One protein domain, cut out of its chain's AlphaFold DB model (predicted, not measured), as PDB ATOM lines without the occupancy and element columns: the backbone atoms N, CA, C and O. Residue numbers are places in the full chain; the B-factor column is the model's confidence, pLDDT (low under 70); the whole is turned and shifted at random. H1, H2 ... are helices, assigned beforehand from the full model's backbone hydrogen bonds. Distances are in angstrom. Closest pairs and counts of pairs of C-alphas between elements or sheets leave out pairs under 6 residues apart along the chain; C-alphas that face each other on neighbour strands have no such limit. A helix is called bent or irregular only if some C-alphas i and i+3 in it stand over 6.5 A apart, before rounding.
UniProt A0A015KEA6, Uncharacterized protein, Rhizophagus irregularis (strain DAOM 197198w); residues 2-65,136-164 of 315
ATOM      1  N   SER A   2       4.630  32.564 -38.519       65.81
ATOM      2  CA  SER A   2       4.747  32.156 -39.935       65.81
ATOM      3  C   SER A   2       3.493  32.509 -40.757       65.81
ATOM      4  O   SER A   2       3.544  33.365 -41.632       65.81
ATOM      5  N   ILE A   3       2.325  31.983 -40.382       72.44
ATOM      6  CA  ILE A   3       1.055  32.241 -41.092       72.44
ATOM      7  C   ILE A   3       0.687  33.742 -41.113       72.44
ATOM      8  O   ILE A   3       0.113  34.240 -42.074       72.44
ATOM      9  N   THR A   4       1.044  34.501 -40.074       75.88
ATOM     10  CA  THR A   4       0.842  35.962 -40.034       75.88
ATOM     11  C   THR A   4       1.721  36.669 -41.068       75.88
ATOM     12  O   THR A   4       1.229  37.497 -41.832       75.88
ATOM     13  N   SER A   5       3.005  36.305 -41.136       78.25
ATOM     14  CA  SER A   5       3.950  36.817 -42.132       78.25
ATOM     15  C   SER A   5       3.531  36.449 -43.555       78.25
ATOM     16  O   SER A   5       3.661  37.282 -44.444       78.25
ATOM     17  N   PHE A   6       2.971  35.252 -43.768       78.56
ATOM     18  CA  PHE A   6       2.407  34.841 -45.058       78.56
ATOM     19  C   PHE A   6       1.350  35.832 -45.560       78.56
ATOM     20  O   PHE A   6       1.466  36.359 -46.666       78.56
ATOM     21  N   PHE A   7       0.338  36.126 -44.737       79.25
ATOM     22  CA  PHE A   7      -0.720  37.063 -45.120       79.25
ATOM     23  C   PHE A   7      -0.179  38.479 -45.325       79.25
ATOM     24  O   PHE A   7      -0.535  39.134 -46.301       79.25
ATOM     25  N   PHE A   8       0.730  38.927 -44.457       81.44
ATOM     26  CA  PHE A   8       1.335  40.250 -44.573       81.44
ATOM     27  C   PHE A   8       2.148  40.421 -45.866       81.44
ATOM     28  O   PHE A   8       1.993  41.423 -46.559       81.44
ATOM     29  N   LEU A   9       2.964  39.428 -46.240       82.62
ATOM     30  CA  LEU A   9       3.733  39.455 -47.489       82.62
ATOM     31  C   LEU A   9       2.825  39.539 -48.722       82.62
ATOM     32  O   LEU A   9       3.181  40.201 -49.696       82.62
ATOM     33  N   ARG A  10       1.642  38.909 -48.680       82.38
ATOM     34  CA  ARG A  10       0.646  39.022 -49.755       82.38
ATOM     35  C   ARG A  10       0.027  40.414 -49.822       82.38
ATOM     36  O   ARG A  10      -0.040  40.965 -50.916       82.38
ATOM     37  N   PHE A  11      -0.356  40.994 -48.683       80.94
ATOM     38  CA  PHE A  11      -0.860  42.373 -48.639       80.94
ATOM     39  C   PHE A  11       0.178  43.369 -49.151       80.94
ATOM     40  O   PHE A  11      -0.144  44.247 -49.945       80.94
ATOM     41  N   TRP A  12       1.442  43.191 -48.766       84.50
ATOM     42  CA  TRP A  12       2.520  44.051 -49.235       84.50
ATOM     43  C   TRP A  12       2.750  43.916 -50.747       84.50
ATOM     44  O   TRP A  12       2.877  44.931 -51.432       84.50
ATOM     45  N   LYS A  13       2.734  42.689 -51.292       84.00
ATOM     46  CA  LYS A  13       2.850  42.471 -52.743       84.00
ATOM     47  C   LYS A  13       1.713  43.154 -53.504       84.00
ATOM     48  O   LYS A  13       1.974  43.853 -54.476       84.00
ATOM     49  N   GLU A  14       0.471  42.977 -53.056       83.06
ATOM     50  CA  GLU A  14      -0.711  43.601 -53.669       83.06
ATOM     51  C   GLU A  14      -0.619  45.132 -53.633       83.06
ATOM     52  O   GLU A  14      -0.805  45.789 -54.657       83.06
ATOM     53  N   TYR A  15      -0.228  45.698 -52.490       82.81
ATOM     54  CA  TYR A  15      -0.034  47.135 -52.340       82.81
ATOM     55  C   TYR A  15       1.028  47.689 -53.302       82.81
ATOM     56  O   TYR A  15       0.782  48.685 -53.984       82.81
ATOM     57  N   VAL A  16       2.198  47.045 -53.403       81.38
ATOM     58  CA  VAL A  16       3.261  47.500 -54.315       81.38
ATOM     59  C   VAL A  16       2.826  47.380 -55.775       81.38
ATOM     60  O   VAL A  16       3.121  48.281 -56.560       81.38
ATOM     61  N   THR A  17       2.090  46.327 -56.139       82.38
ATOM     62  CA  THR A  17       1.528  46.174 -57.490       82.38
ATOM     63  C   THR A  17       0.568  47.316 -57.817       82.38
ATOM     64  O   THR A  17       0.799  48.025 -58.796       82.38
ATOM     65  N   ASN A  18      -0.412  47.593 -56.952       80.62
ATOM     66  CA  ASN A  18      -1.348  48.709 -57.130       80.62
ATOM     67  C   ASN A  18      -0.631  50.064 -57.242       80.62
ATOM     68  O   ASN A  18      -0.975  50.909 -58.069       80.62
ATOM     69  N   MET A  19       0.391  50.282 -56.413       78.94
ATOM     70  CA  MET A  19       1.176  51.514 -56.447       78.94
ATOM     71  C   MET A  19       2.036  51.620 -57.709       78.94
ATOM     72  O   MET A  19       2.228  52.725 -58.213       78.94
ATOM     73  N   SER A  20       2.507  50.494 -58.255       82.56
ATOM     74  CA  SER A  20       3.202  50.463 -59.544       82.56
ATOM     75  C   SER A  20       2.272  50.775 -60.717       82.56
ATOM     76  O   SER A  20       2.677  51.476 -61.638       82.56
ATOM     77  N   GLU A  21       1.006  50.348 -60.661       82.19
ATOM     78  CA  GLU A  21       0.003  50.698 -61.673       82.19
ATOM     79  C   GLU A  21      -0.368  52.184 -61.610       82.19
ATOM     80  O   GLU A  21      -0.498  52.846 -62.639       82.19
ATOM     81  N   LYS A  22      -0.499  52.735 -60.396       81.69
ATOM     82  CA  LYS A  22      -0.862  54.143 -60.182       81.69
ATOM     83  C   LYS A  22       0.294  55.109 -60.459       81.69
ATOM     84  O   LYS A  22       0.063  56.226 -60.923       81.69
ATOM     85  N   TYR A  23       1.529  54.693 -60.178       81.25
ATOM     86  CA  TYR A  23       2.737  55.511 -60.314       81.25
ATOM     87  C   TYR A  23       3.868  54.754 -61.034       81.25
ATOM     88  O   TYR A  23       4.952  54.583 -60.467       81.25
ATOM     89  N   PRO A  24       3.680  54.359 -62.308       78.56
ATOM     90  CA  PRO A  24       4.615  53.485 -63.029       78.56
ATOM     91  C   PRO A  24       6.001  54.107 -63.242       78.56
ATOM     92  O   PRO A  24       6.997  53.402 -63.377       78.56
ATOM     93  N   ASN A  25       6.085  55.440 -63.226       79.94
ATOM     94  CA  ASN A  25       7.346  56.168 -63.372       79.94
ATOM     95  C   ASN A  25       8.201  56.162 -62.092       79.94
ATOM     96  O   ASN A  25       9.390  56.469 -62.155       79.94
ATOM     97  N   PHE A  26       7.608  55.842 -60.937       73.75
ATOM     98  CA  PHE A  26       8.259  55.932 -59.624       73.75
ATOM     99  C   PHE A  26       8.343  54.581 -58.915       73.75
ATOM    100  O   PHE A  26       9.305  54.327 -58.193       73.75
ATOM    101  N   ILE A  27       7.354  53.713 -59.122       78.00
ATOM    102  CA  ILE A  27       7.217  52.447 -58.412       78.00
ATOM    103  C   ILE A  27       7.177  51.316 -59.431       78.00
ATOM    104  O   ILE A  27       6.420  51.324 -60.394       78.00
ATOM    105  N   SER A  28       8.013  50.317 -59.188       76.00
ATOM    106  CA  SER A  28       8.087  49.078 -59.955       76.00
ATOM    107  C   SER A  28       8.185  47.913 -58.987       76.00
ATOM    108  O   SER A  28       8.993  47.966 -58.054       76.00
ATOM    109  N   VAL A  29       7.396  46.863 -59.218       72.31
ATOM    110  CA  VAL A  29       7.371  45.665 -58.367       72.31
ATOM    111  C   VAL A  29       8.765  45.047 -58.249       72.31
ATOM    112  O   VAL A  29       9.212  44.777 -57.142       72.31
ATOM    113  N   SER A  30       9.520  44.946 -59.346       73.06
ATOM    114  CA  SER A  30      10.860  44.338 -59.340       73.06
ATOM    115  C   SER A  30      11.919  45.121 -58.555       73.06
ATOM    116  O   SER A  30      12.959  44.565 -58.214       73.06
ATOM    117  N   LYS A  31      11.679  46.410 -58.276       72.31
ATOM    118  CA  LYS A  31      12.614  47.284 -57.543       72.31
ATOM    119  C   LYS A  31      12.159  47.624 -56.124       72.31
ATOM    120  O   LYS A  31      12.994  47.966 -55.297       72.31
ATOM    121  N   ASN A  32      10.852  47.594 -55.868       77.50
ATOM    122  CA  ASN A  32      10.247  48.066 -54.614       77.50
ATOM    123  C   ASN A  32       9.617  46.934 -53.794       77.50
ATOM    124  O   ASN A  32       9.199  47.159 -52.660       77.50
ATOM    125  N   PHE A  33       9.544  45.732 -54.359       81.69
ATOM    126  CA  PHE A  33       9.158  44.519 -53.659       81.69
ATOM    127  C   PHE A  33      10.333  43.533 -53.615       81.69
ATOM    128  O   PHE A  33      11.365  43.733 -54.257       81.69
ATOM    129  N   LEU A  34      10.183  42.470 -52.823       75.50
ATOM    130  CA  LEU A  34      11.137  41.365 -52.786       75.50
ATOM    131  C   LEU A  34      11.312  40.763 -54.186       75.50
ATOM    132  O   LEU A  34      10.341  40.627 -54.929       75.50
ATOM    133  N   ALA A  35      12.537  40.342 -54.509       74.62
ATOM    134  CA  ALA A  35      12.794  39.546 -55.704       74.62
ATOM    135  C   ALA A  35      11.925  38.279 -55.690       74.62
ATOM    136  O   ALA A  35      11.733  37.678 -54.626       74.62
ATOM    137  N   ASP A  36      11.435  37.848 -56.854       68.94
ATOM    138  CA  ASP A  36      10.490  36.729 -56.948       68.94
ATOM    139  C   ASP A  36      11.044  35.444 -56.315       68.94
ATOM    140  O   ASP A  36      10.315  34.753 -55.605       68.94
ATOM    141  N   GLN A  37      12.353  35.189 -56.439       66.69
ATOM    142  CA  GLN A  37      13.006  34.047 -55.788       66.69
ATOM    143  C   GLN A  37      12.928  34.138 -54.258       66.69
ATOM    144  O   GLN A  37      12.673  33.151 -53.576       66.69
ATOM    145  N   SER A  38      13.131  35.335 -53.703       68.94
ATOM    146  CA  SER A  38      13.061  35.554 -52.254       68.94
ATOM    147  C   SER A  38      11.625  35.445 -51.749       68.94
ATOM    148  O   SER A  38      11.382  34.826 -50.716       68.94
ATOM    149  N   PHE A  39      10.662  35.998 -52.490       71.62
ATOM    150  CA  PHE A  39       9.244  35.869 -52.169       71.62
ATOM    151  C   PHE A  39       8.794  34.402 -52.182       71.62
ATOM    152  O   PHE A  39       8.147  33.965 -51.231       71.62
ATOM    153  N   ALA A  40       9.201  33.630 -53.196       64.94
ATOM    154  CA  ALA A  40       8.925  32.199 -53.279       64.94
ATOM    155  C   ALA A  40       9.510  31.440 -52.081       64.94
ATOM    156  O   ALA A  40       8.800  30.667 -51.448       64.94
ATOM    157  N   ILE A  41      10.759  31.717 -51.690       67.38
ATOM    158  CA  ILE A  41      11.374  31.105 -50.501       67.38
ATOM    159  C   ILE A  41      10.582  31.446 -49.232       67.38
ATOM    160  O   ILE A  41      10.249  30.550 -48.457       67.38
ATOM    161  N   PHE A  42      10.248  32.722 -49.011       67.38
ATOM    162  CA  PHE A  42       9.532  33.135 -47.801       67.38
ATOM    163  C   PHE A  42       8.112  32.581 -47.718       67.38
ATOM    164  O   PHE A  42       7.647  32.303 -46.614       67.38
ATOM    165  N   VAL A  43       7.439  32.392 -48.853       64.62
ATOM    166  CA  VAL A  43       6.135  31.726 -48.911       64.62
ATOM    167  C   VAL A  43       6.287  30.216 -48.700       64.62
ATOM    168  O   VAL A  43       5.544  29.642 -47.911       64.62
ATOM    169  N   SER A  44       7.296  29.578 -49.296       61.41
ATOM    170  CA  SER A  44       7.565  28.141 -49.135       61.41
ATOM    171  C   SER A  44       7.932  27.750 -47.704       61.41
ATOM    172  O   SER A  44       7.483  26.717 -47.213       61.41
ATOM    173  N   LEU A  45       8.649  28.614 -46.981       60.94
ATOM    174  CA  LEU A  45       8.938  28.446 -45.552       60.94
ATOM    175  C   LEU A  45       7.672  28.369 -44.674       60.94
ATOM    176  O   LEU A  45       7.746  27.943 -43.521       60.94
ATOM    177  N   MET A  46       6.508  28.756 -45.205       57.88
ATOM    178  CA  MET A  46       5.211  28.679 -44.521       57.88
ATOM    179  C   MET A  46       4.560  27.303 -44.645       57.88
ATOM    180  O   MET A  46       3.761  26.942 -43.782       57.88
ATOM    181  N   HIS A  47       4.927  26.532 -45.672       52.34
ATOM    182  CA  HIS A  47       4.478  25.151 -45.863       52.34
ATOM    183  C   HIS A  47       5.280  24.150 -45.017       52.34
ATOM    184  O   HIS A  47       4.862  23.007 -44.860       52.34
ATOM    185  N   GLY A  48       6.384  24.601 -44.412       53.44
ATOM    186  CA  GLY A  48       7.173  23.857 -43.440       53.44
ATOM    187  C   GLY A  48       8.643  24.251 -43.512       53.44
ATOM    188  O   GLY A  48       9.233  24.296 -44.589       53.44
ATOM    189  N   SER A  49       9.270  24.486 -42.358       52.69
ATOM    190  CA  SER A  49      10.731  24.597 -42.269       52.69
ATOM    191  C   SER A  49      11.426  23.268 -42.539       52.69
ATOM    192  O   SER A  49      12.640  23.262 -42.680       52.69
ATOM    193  N   GLU A  50      10.679  22.168 -42.655       56.47
ATOM    194  CA  GLU A  50      11.188  20.809 -42.815       56.47
ATOM    195  C   GLU A  50      12.215  20.695 -43.951       56.47
ATOM    196  O   GLU A  50      13.296  20.160 -43.737       56.47
ATOM    197  N   ALA A  51      11.959  21.261 -45.134       51.44
ATOM    198  CA  ALA A  51      12.930  21.215 -46.234       51.44
ATOM    199  C   ALA A  51      14.242  21.948 -45.892       51.44
ATOM    200  O   ALA A  51      15.336  21.480 -46.218       51.44
ATOM    201  N   CYS A  52      14.148  23.078 -45.187       55.34
ATOM    202  CA  CYS A  52      15.313  23.814 -44.710       55.34
ATOM    203  C   CYS A  52      16.004  23.098 -43.544       55.34
ATOM    204  O   CYS A  52      17.228  23.095 -43.480       55.34
ATOM    205  N   GLU A  53      15.255  22.458 -42.652       65.69
ATOM    206  CA  GLU A  53      15.779  21.631 -41.564       65.69
ATOM    207  C   GLU A  53      16.520  20.413 -42.109       65.69
ATOM    208  O   GLU A  53      17.615  20.127 -41.638       65.69
ATOM    209  N   HIS A  54      16.006  19.765 -43.159       62.38
ATOM    210  CA  HIS A  54      16.708  18.695 -43.869       62.38
ATOM    211  C   HIS A  54      17.975  19.220 -44.546       62.38
ATOM    212  O   HIS A  54      19.036  18.620 -44.393       62.38
ATOM    213  N   PHE A  55      17.912  20.366 -45.231       67.94
ATOM    214  CA  PHE A  55      19.090  20.987 -45.841       67.94
ATOM    215  C   PHE A  55      20.175  21.314 -44.800       67.94
ATOM    216  O   PHE A  55      21.333  20.929 -44.965       67.94
ATOM    217  N   PHE A  56      19.809  21.969 -43.695       70.38
ATOM    218  CA  PHE A  56      20.744  22.300 -42.620       70.38
ATOM    219  C   PHE A  56      21.178  21.075 -41.809       70.38
ATOM    220  O   PHE A  56      22.304  21.041 -41.318       70.38
ATOM    221  N   GLY A  57      20.329  20.054 -41.698       67.38
ATOM    222  CA  GLY A  57      20.660  18.757 -41.115       67.38
ATOM    223  C   GLY A  57      21.740  18.049 -41.927       67.38
ATOM    224  O   GLY A  57      22.749  17.626 -41.367       67.38
ATOM    225  N   MET A  58      21.591  18.018 -43.252       58.53
ATOM    226  CA  MET A  58      22.606  17.499 -44.170       58.53
ATOM    227  C   MET A  58      23.888  18.335 -44.137       58.53
ATOM    228  O   MET A  58      24.981  17.773 -44.087       58.53
ATOM    229  N   ALA A  59      23.782  19.667 -44.091       61.19
ATOM    230  CA  ALA A  59      24.946  20.541 -43.942       61.19
ATOM    231  C   ALA A  59      25.718  20.229 -42.652       61.19
ATOM    232  O   ALA A  59      26.935  20.072 -42.703       61.19
ATOM    233  N   ARG A  60      25.010  20.041 -41.529       68.88
ATOM    234  CA  ARG A  60      25.600  19.683 -40.229       68.88
ATOM    235  C   ARG A  60      26.213  18.289 -40.182       68.88
ATOM    236  O   ARG A  60      27.183  18.092 -39.458       68.88
ATOM    237  N   GLN A  61      25.672  17.330 -40.933       65.88
ATOM    238  CA  GLN A  61      26.282  16.003 -41.066       65.88
ATOM    239  C   GLN A  61      27.632  16.064 -41.793       65.88
ATOM    240  O   GLN A  61      28.515  15.264 -41.496       65.88
ATOM    241  N   ILE A  62      27.797  17.008 -42.727       60.72
ATOM    242  CA  ILE A  62      29.043  17.191 -43.481       60.72
ATOM    243  C   ILE A  62      30.036  18.061 -42.696       60.72
ATOM    244  O   ILE A  62      31.220  17.736 -42.631       60.72
ATOM    245  N   ASN A  63      29.569  19.155 -42.096       58.19
ATOM    246  CA  ASN A  63      30.344  19.987 -41.182       58.19
ATOM    247  C   ASN A  63      29.421  20.540 -40.089       58.19
ATOM    248  O   ASN A  63      28.486  21.277 -40.389       58.19
ATOM    249  N   SER A  64      29.675  20.205 -38.825       59.06
ATOM    250  CA  SER A  64      28.805  20.600 -37.712       59.06
ATOM    251  C   SER A  64      28.801  22.108 -37.451       59.06
ATOM    252  O   SER A  64      27.753  22.644 -37.091       59.06
ATOM    253  N   ASP A  65      29.935  22.777 -37.684       60.91
ATOM    254  CA  ASP A  65      30.114  24.218 -37.504       60.91
ATOM    255  C   ASP A  65      30.616  24.833 -38.815       60.91
ATOM    256  O   ASP A  65      31.815  24.862 -39.089       60.91
ATOM    257  N   ASP A 136      -8.516  20.418 -36.740       73.69
ATOM    258  CA  ASP A 136      -8.824  21.301 -37.878       73.69
ATOM    259  C   ASP A 136      -9.476  22.618 -37.435       73.69
ATOM    260  O   ASP A 136      -9.251  23.680 -38.025       73.69
ATOM    261  N   LYS A 137     -10.253  22.575 -36.346       74.69
ATOM    262  CA  LYS A 137     -10.864  23.760 -35.739       74.69
ATOM    263  C   LYS A 137      -9.816  24.688 -35.124       74.69
ATOM    264  O   LYS A 137      -9.937  25.908 -35.268       74.69
ATOM    265  N   ASP A 138      -8.796  24.132 -34.474       71.38
ATOM    266  CA  ASP A 138      -7.691  24.897 -33.890       71.38
ATOM    267  C   ASP A 138      -6.819  25.514 -34.986       71.38
ATOM    268  O   ASP A 138      -6.501  26.703 -34.922       71.38
ATOM    269  N   ILE A 139      -6.529  24.748 -36.044       74.31
ATOM    270  CA  ILE A 139      -5.792  25.220 -37.222       74.31
ATOM    271  C   ILE A 139      -6.554  26.369 -37.894       74.31
ATOM    272  O   ILE A 139      -6.008  27.456 -38.086       74.31
ATOM    273  N   THR A 140      -7.847  26.180 -38.171       74.38
ATOM    274  CA  THR A 140      -8.697  27.208 -38.793       74.38
ATOM    275  C   THR A 140      -8.767  28.475 -37.938       74.38
ATOM    276  O   THR A 140      -8.725  29.594 -38.456       74.38
ATOM    277  N   SER A 141      -8.860  28.325 -36.616       72.38
ATOM    278  CA  SER A 141      -8.903  29.460 -35.687       72.38
ATOM    279  C   SER A 141      -7.573  30.219 -35.655       72.38
ATOM    280  O   SER A 141      -7.573  31.450 -35.700       72.38
ATOM    281  N   ALA A 142      -6.446  29.503 -35.655       75.50
ATOM    282  CA  ALA A 142      -5.111  30.094 -35.718       75.50
ATOM    283  C   ALA A 142      -4.871  30.854 -37.034       75.50
ATOM    284  O   ALA A 142      -4.282  31.938 -37.023       75.50
ATOM    285  N   VAL A 143      -5.375  30.336 -38.158       77.00
ATOM    286  CA  VAL A 143      -5.294  30.990 -39.475       77.00
ATOM    287  C   VAL A 143      -6.132  32.263 -39.508       77.00
ATOM    288  O   VAL A 143      -5.615  33.319 -39.868       77.00
ATOM    289  N   LYS A 144      -7.386  32.208 -39.039       79.25
ATOM    290  CA  LYS A 144      -8.254  33.394 -38.921       79.25
ATOM    291  C   LYS A 144      -7.631  34.473 -38.041       79.25
ATOM    292  O   LYS A 144      -7.657  35.652 -38.390       79.25
ATOM    293  N   HIS A 145      -7.056  34.073 -36.910       79.31
ATOM    294  CA  HIS A 145      -6.373  35.000 -36.016       79.31
ATOM    295  C   HIS A 145      -5.134  35.618 -36.677       79.31
ATOM    296  O   HIS A 145      -4.937  36.828 -36.608       79.31
ATOM    297  N   SER A 146      -4.342  34.811 -37.387       77.88
ATOM    298  CA  SER A 146      -3.156  35.275 -38.114       77.88
ATOM    299  C   SER A 146      -3.502  36.252 -39.237       77.88
ATOM    300  O   SER A 146      -2.822  37.265 -39.383       77.88
ATOM    301  N   TYR A 147      -4.575  35.989 -39.987       82.31
ATOM    302  CA  TYR A 147      -5.099  36.908 -40.998       82.31
ATOM    303  C   TYR A 147      -5.516  38.241 -40.373       82.31
ATOM    304  O   TYR A 147      -5.135  39.301 -40.867       82.31
ATOM    305  N   LYS A 148      -6.255  38.195 -39.255       81.50
ATOM    306  CA  LYS A 148      -6.691  39.400 -38.541       81.50
ATOM    307  C   LYS A 148      -5.498  40.264 -38.122       81.50
ATOM    308  O   LYS A 148      -5.498  41.451 -38.422       81.50
ATOM    309  N   LEU A 149      -4.474  39.664 -37.512       81.25
ATOM    310  CA  LEU A 149      -3.255  40.377 -37.112       81.25
ATOM    311  C   LEU A 149      -2.520  40.997 -38.308       81.25
ATOM    312  O   LEU A 149      -2.112  42.153 -38.250       81.25
ATOM    313  N   ALA A 150      -2.371  40.248 -39.403       81.50
ATOM    314  CA  ALA A 150      -1.726  40.755 -40.612       81.50
ATOM    315  C   ALA A 150      -2.519  41.911 -41.246       81.50
ATOM    316  O   ALA A 150      -1.923  42.872 -41.723       81.50
ATOM    317  N   SER A 151      -3.852  41.834 -41.223       79.56
ATOM    318  CA  SER A 151      -4.736  42.883 -41.738       79.56
ATOM    319  C   SER A 151      -4.694  44.138 -40.866       79.56
ATOM    320  O   SER A 151      -4.633  45.243 -41.394       79.56
ATOM    321  N   GLU A 152      -4.686  43.987 -39.541       83.75
ATOM    322  CA  GLU A 152      -4.523  45.103 -38.604       83.75
ATOM    323  C   GLU A 152      -3.174  45.803 -38.799       83.75
ATOM    324  O   GLU A 152      -3.130  47.031 -38.854       83.75
ATOM    325  N   LEU A 153      -2.094  45.038 -38.989       85.44
ATOM    326  CA  LEU A 153      -0.777  45.590 -39.295       85.44
ATOM    327  C   LEU A 153      -0.753  46.309 -40.652       85.44
ATOM    328  O   LEU A 153      -0.241  47.418 -40.737       85.44
ATOM    329  N   ALA A 154      -1.325  45.711 -41.700       81.38
ATOM    330  CA  ALA A 154      -1.401  46.338 -43.020       81.38
ATOM    331  C   ALA A 154      -2.183  47.661 -42.977       81.38
ATOM    332  O   ALA A 154      -1.731  48.659 -43.532       81.38
ATOM    333  N   LYS A 155      -3.301  47.701 -42.240       83.06
ATOM    334  CA  LYS A 155      -4.068  48.935 -42.001       83.06
ATOM    335  C   LYS A 155      -3.260  49.987 -41.251       83.06
ATOM    336  O   LYS A 155      -3.318  51.150 -41.615       83.06
ATOM    337  N   ALA A 156      -2.494  49.591 -40.233       85.25
ATOM    338  CA  ALA A 156      -1.629  50.517 -39.500       85.25
ATOM    339  C   ALA A 156      -0.508  51.118 -40.369       85.25
ATOM    340  O   ALA A 156       0.051  52.150 -40.009       85.25
ATOM    341  N   LEU A 157      -0.176  50.475 -41.493       83.88
ATOM    342  CA  LEU A 157       0.805  50.939 -42.473       83.88
ATOM    343  C   LEU A 157       0.163  51.642 -43.683       83.88
ATOM    344  O   LEU A 157       0.854  51.860 -44.677       83.88
ATOM    345  N   ASP A 158      -1.140  51.940 -43.630       83.12
ATOM    346  CA  ASP A 158      -1.931  52.488 -44.743       83.12
ATOM    347  C   ASP A 158      -1.846  51.649 -46.038       83.12
ATOM    348  O   ASP A 158      -2.058  52.135 -47.150       83.12
ATOM    349  N   MET A 159      -1.571  50.348 -45.903       79.19
ATOM    350  CA  MET A 159      -1.569  49.375 -46.996       79.19
ATOM    351  C   MET A 159      -2.978  48.797 -47.182       79.19
ATOM    352  O   MET A 159      -3.174  47.587 -47.047       79.19
ATOM    353  N   GLU A 160      -3.985  49.646 -47.415       61.34
ATOM    354  CA  GLU A 160      -5.363  49.172 -47.593       61.34
ATOM    355  C   GLU A 160      -5.456  48.215 -48.800       61.34
ATOM    356  O   GLU A 160      -5.167  48.623 -49.931       61.34
ATOM    357  N   PRO A 161      -5.859  46.943 -48.604       52.88
ATOM    358  CA  PRO A 161      -6.108  46.040 -49.717       52.88
ATOM    359  C   PRO A 161      -7.341  46.541 -50.474       52.88
ATOM    360  O   PRO A 161      -8.437  46.625 -49.921       52.88
ATOM    361  N   THR A 162      -7.166  46.907 -51.741       50.84
ATOM    362  CA  THR A 162      -8.248  47.446 -52.583       50.84
ATOM    363  C   THR A 162      -9.220  46.368 -53.044       50.84
ATOM    364  O   THR A 162     -10.317  46.683 -53.504       50.84
ATOM    365  N   SER A 163      -8.836  45.095 -52.941       46.91
ATOM    366  CA  SER A 163      -9.699  43.979 -53.281       46.91
ATOM    367  C   SER A 163     -10.273  43.343 -52.019       46.91
ATOM    368  O   SER A 163      -9.581  43.023 -51.051       46.91
ATOM    369  N   ASN A 164     -11.591  43.164 -52.038       44.62
ATOM    370  CA  ASN A 164     -12.319  42.329 -51.098       44.62
ATOM    371  C   ASN A 164     -11.816  40.891 -51.322       44.62
ATOM    372  O   ASN A 164     -12.345  40.176 -52.171       44.62
TER     373      ASN A 164
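Overview. This is residues 2 to 65 and 136 to 164 of the 315 residues of an uncharacterized protein of Rhizophagus irregularis (strain DAOM 197198w) (UniProt A0A015KEA6). Two long helices, H1 and H5, pack at a slant, and on H1's other side the chain folds back through short H2 and H3 into H4, whose residues 57 to 62 stick out. The all-helix printed part has 93 residues, with five named helices, H1 to H5, and no named strand. It is loose and flat, with a radius of gyration of the C-alphas of 16.9 A and spans of 50 by 39 by 18 A.

Along the chain. H1, residues 2 to 22, runs 30.4 A from C-alpha 2 at (4.747, 32.156, -39.935). H5, residues 136 to 156, runs 30.1 A to C-alpha 156 at (-1.629, 50.517, -39.500). H2 is residues 29 to 32, H3 36 to 44, H4 50 to 62.

Arrangement. H1 touches H5 with residues 3 to 12 alone, the same way at a steep tilt of 40 degrees; the closest C-alphas, of Thr 4 and Ser 146, are 4.5 A apart. H1 touches H2 with residues 13 to 20 alone, the closest C-alphas being Thr 17 and Val 29, 5.9 A. H3 is close to H1 but not clearly touching, the closest C-alphas being Phe 6 and Val 43, 6.2 A. H4 touches no helix. Every O i to N i+4 pair is within hydrogen-bond range in H1, H3, H4 and H5; H2 is too short for one.

Size, cuts and confidence. The farthest C-alphas, of Lys 22 and Gln 61, are 50.6 A apart. Residues 66 to 135 are not printed; C-alphas 65 and 136 are 39.0 A apart across the cut. Of the links printed whole, none is long. In the printed part 34 residues have pLDDT under 70, among them 40 to 55.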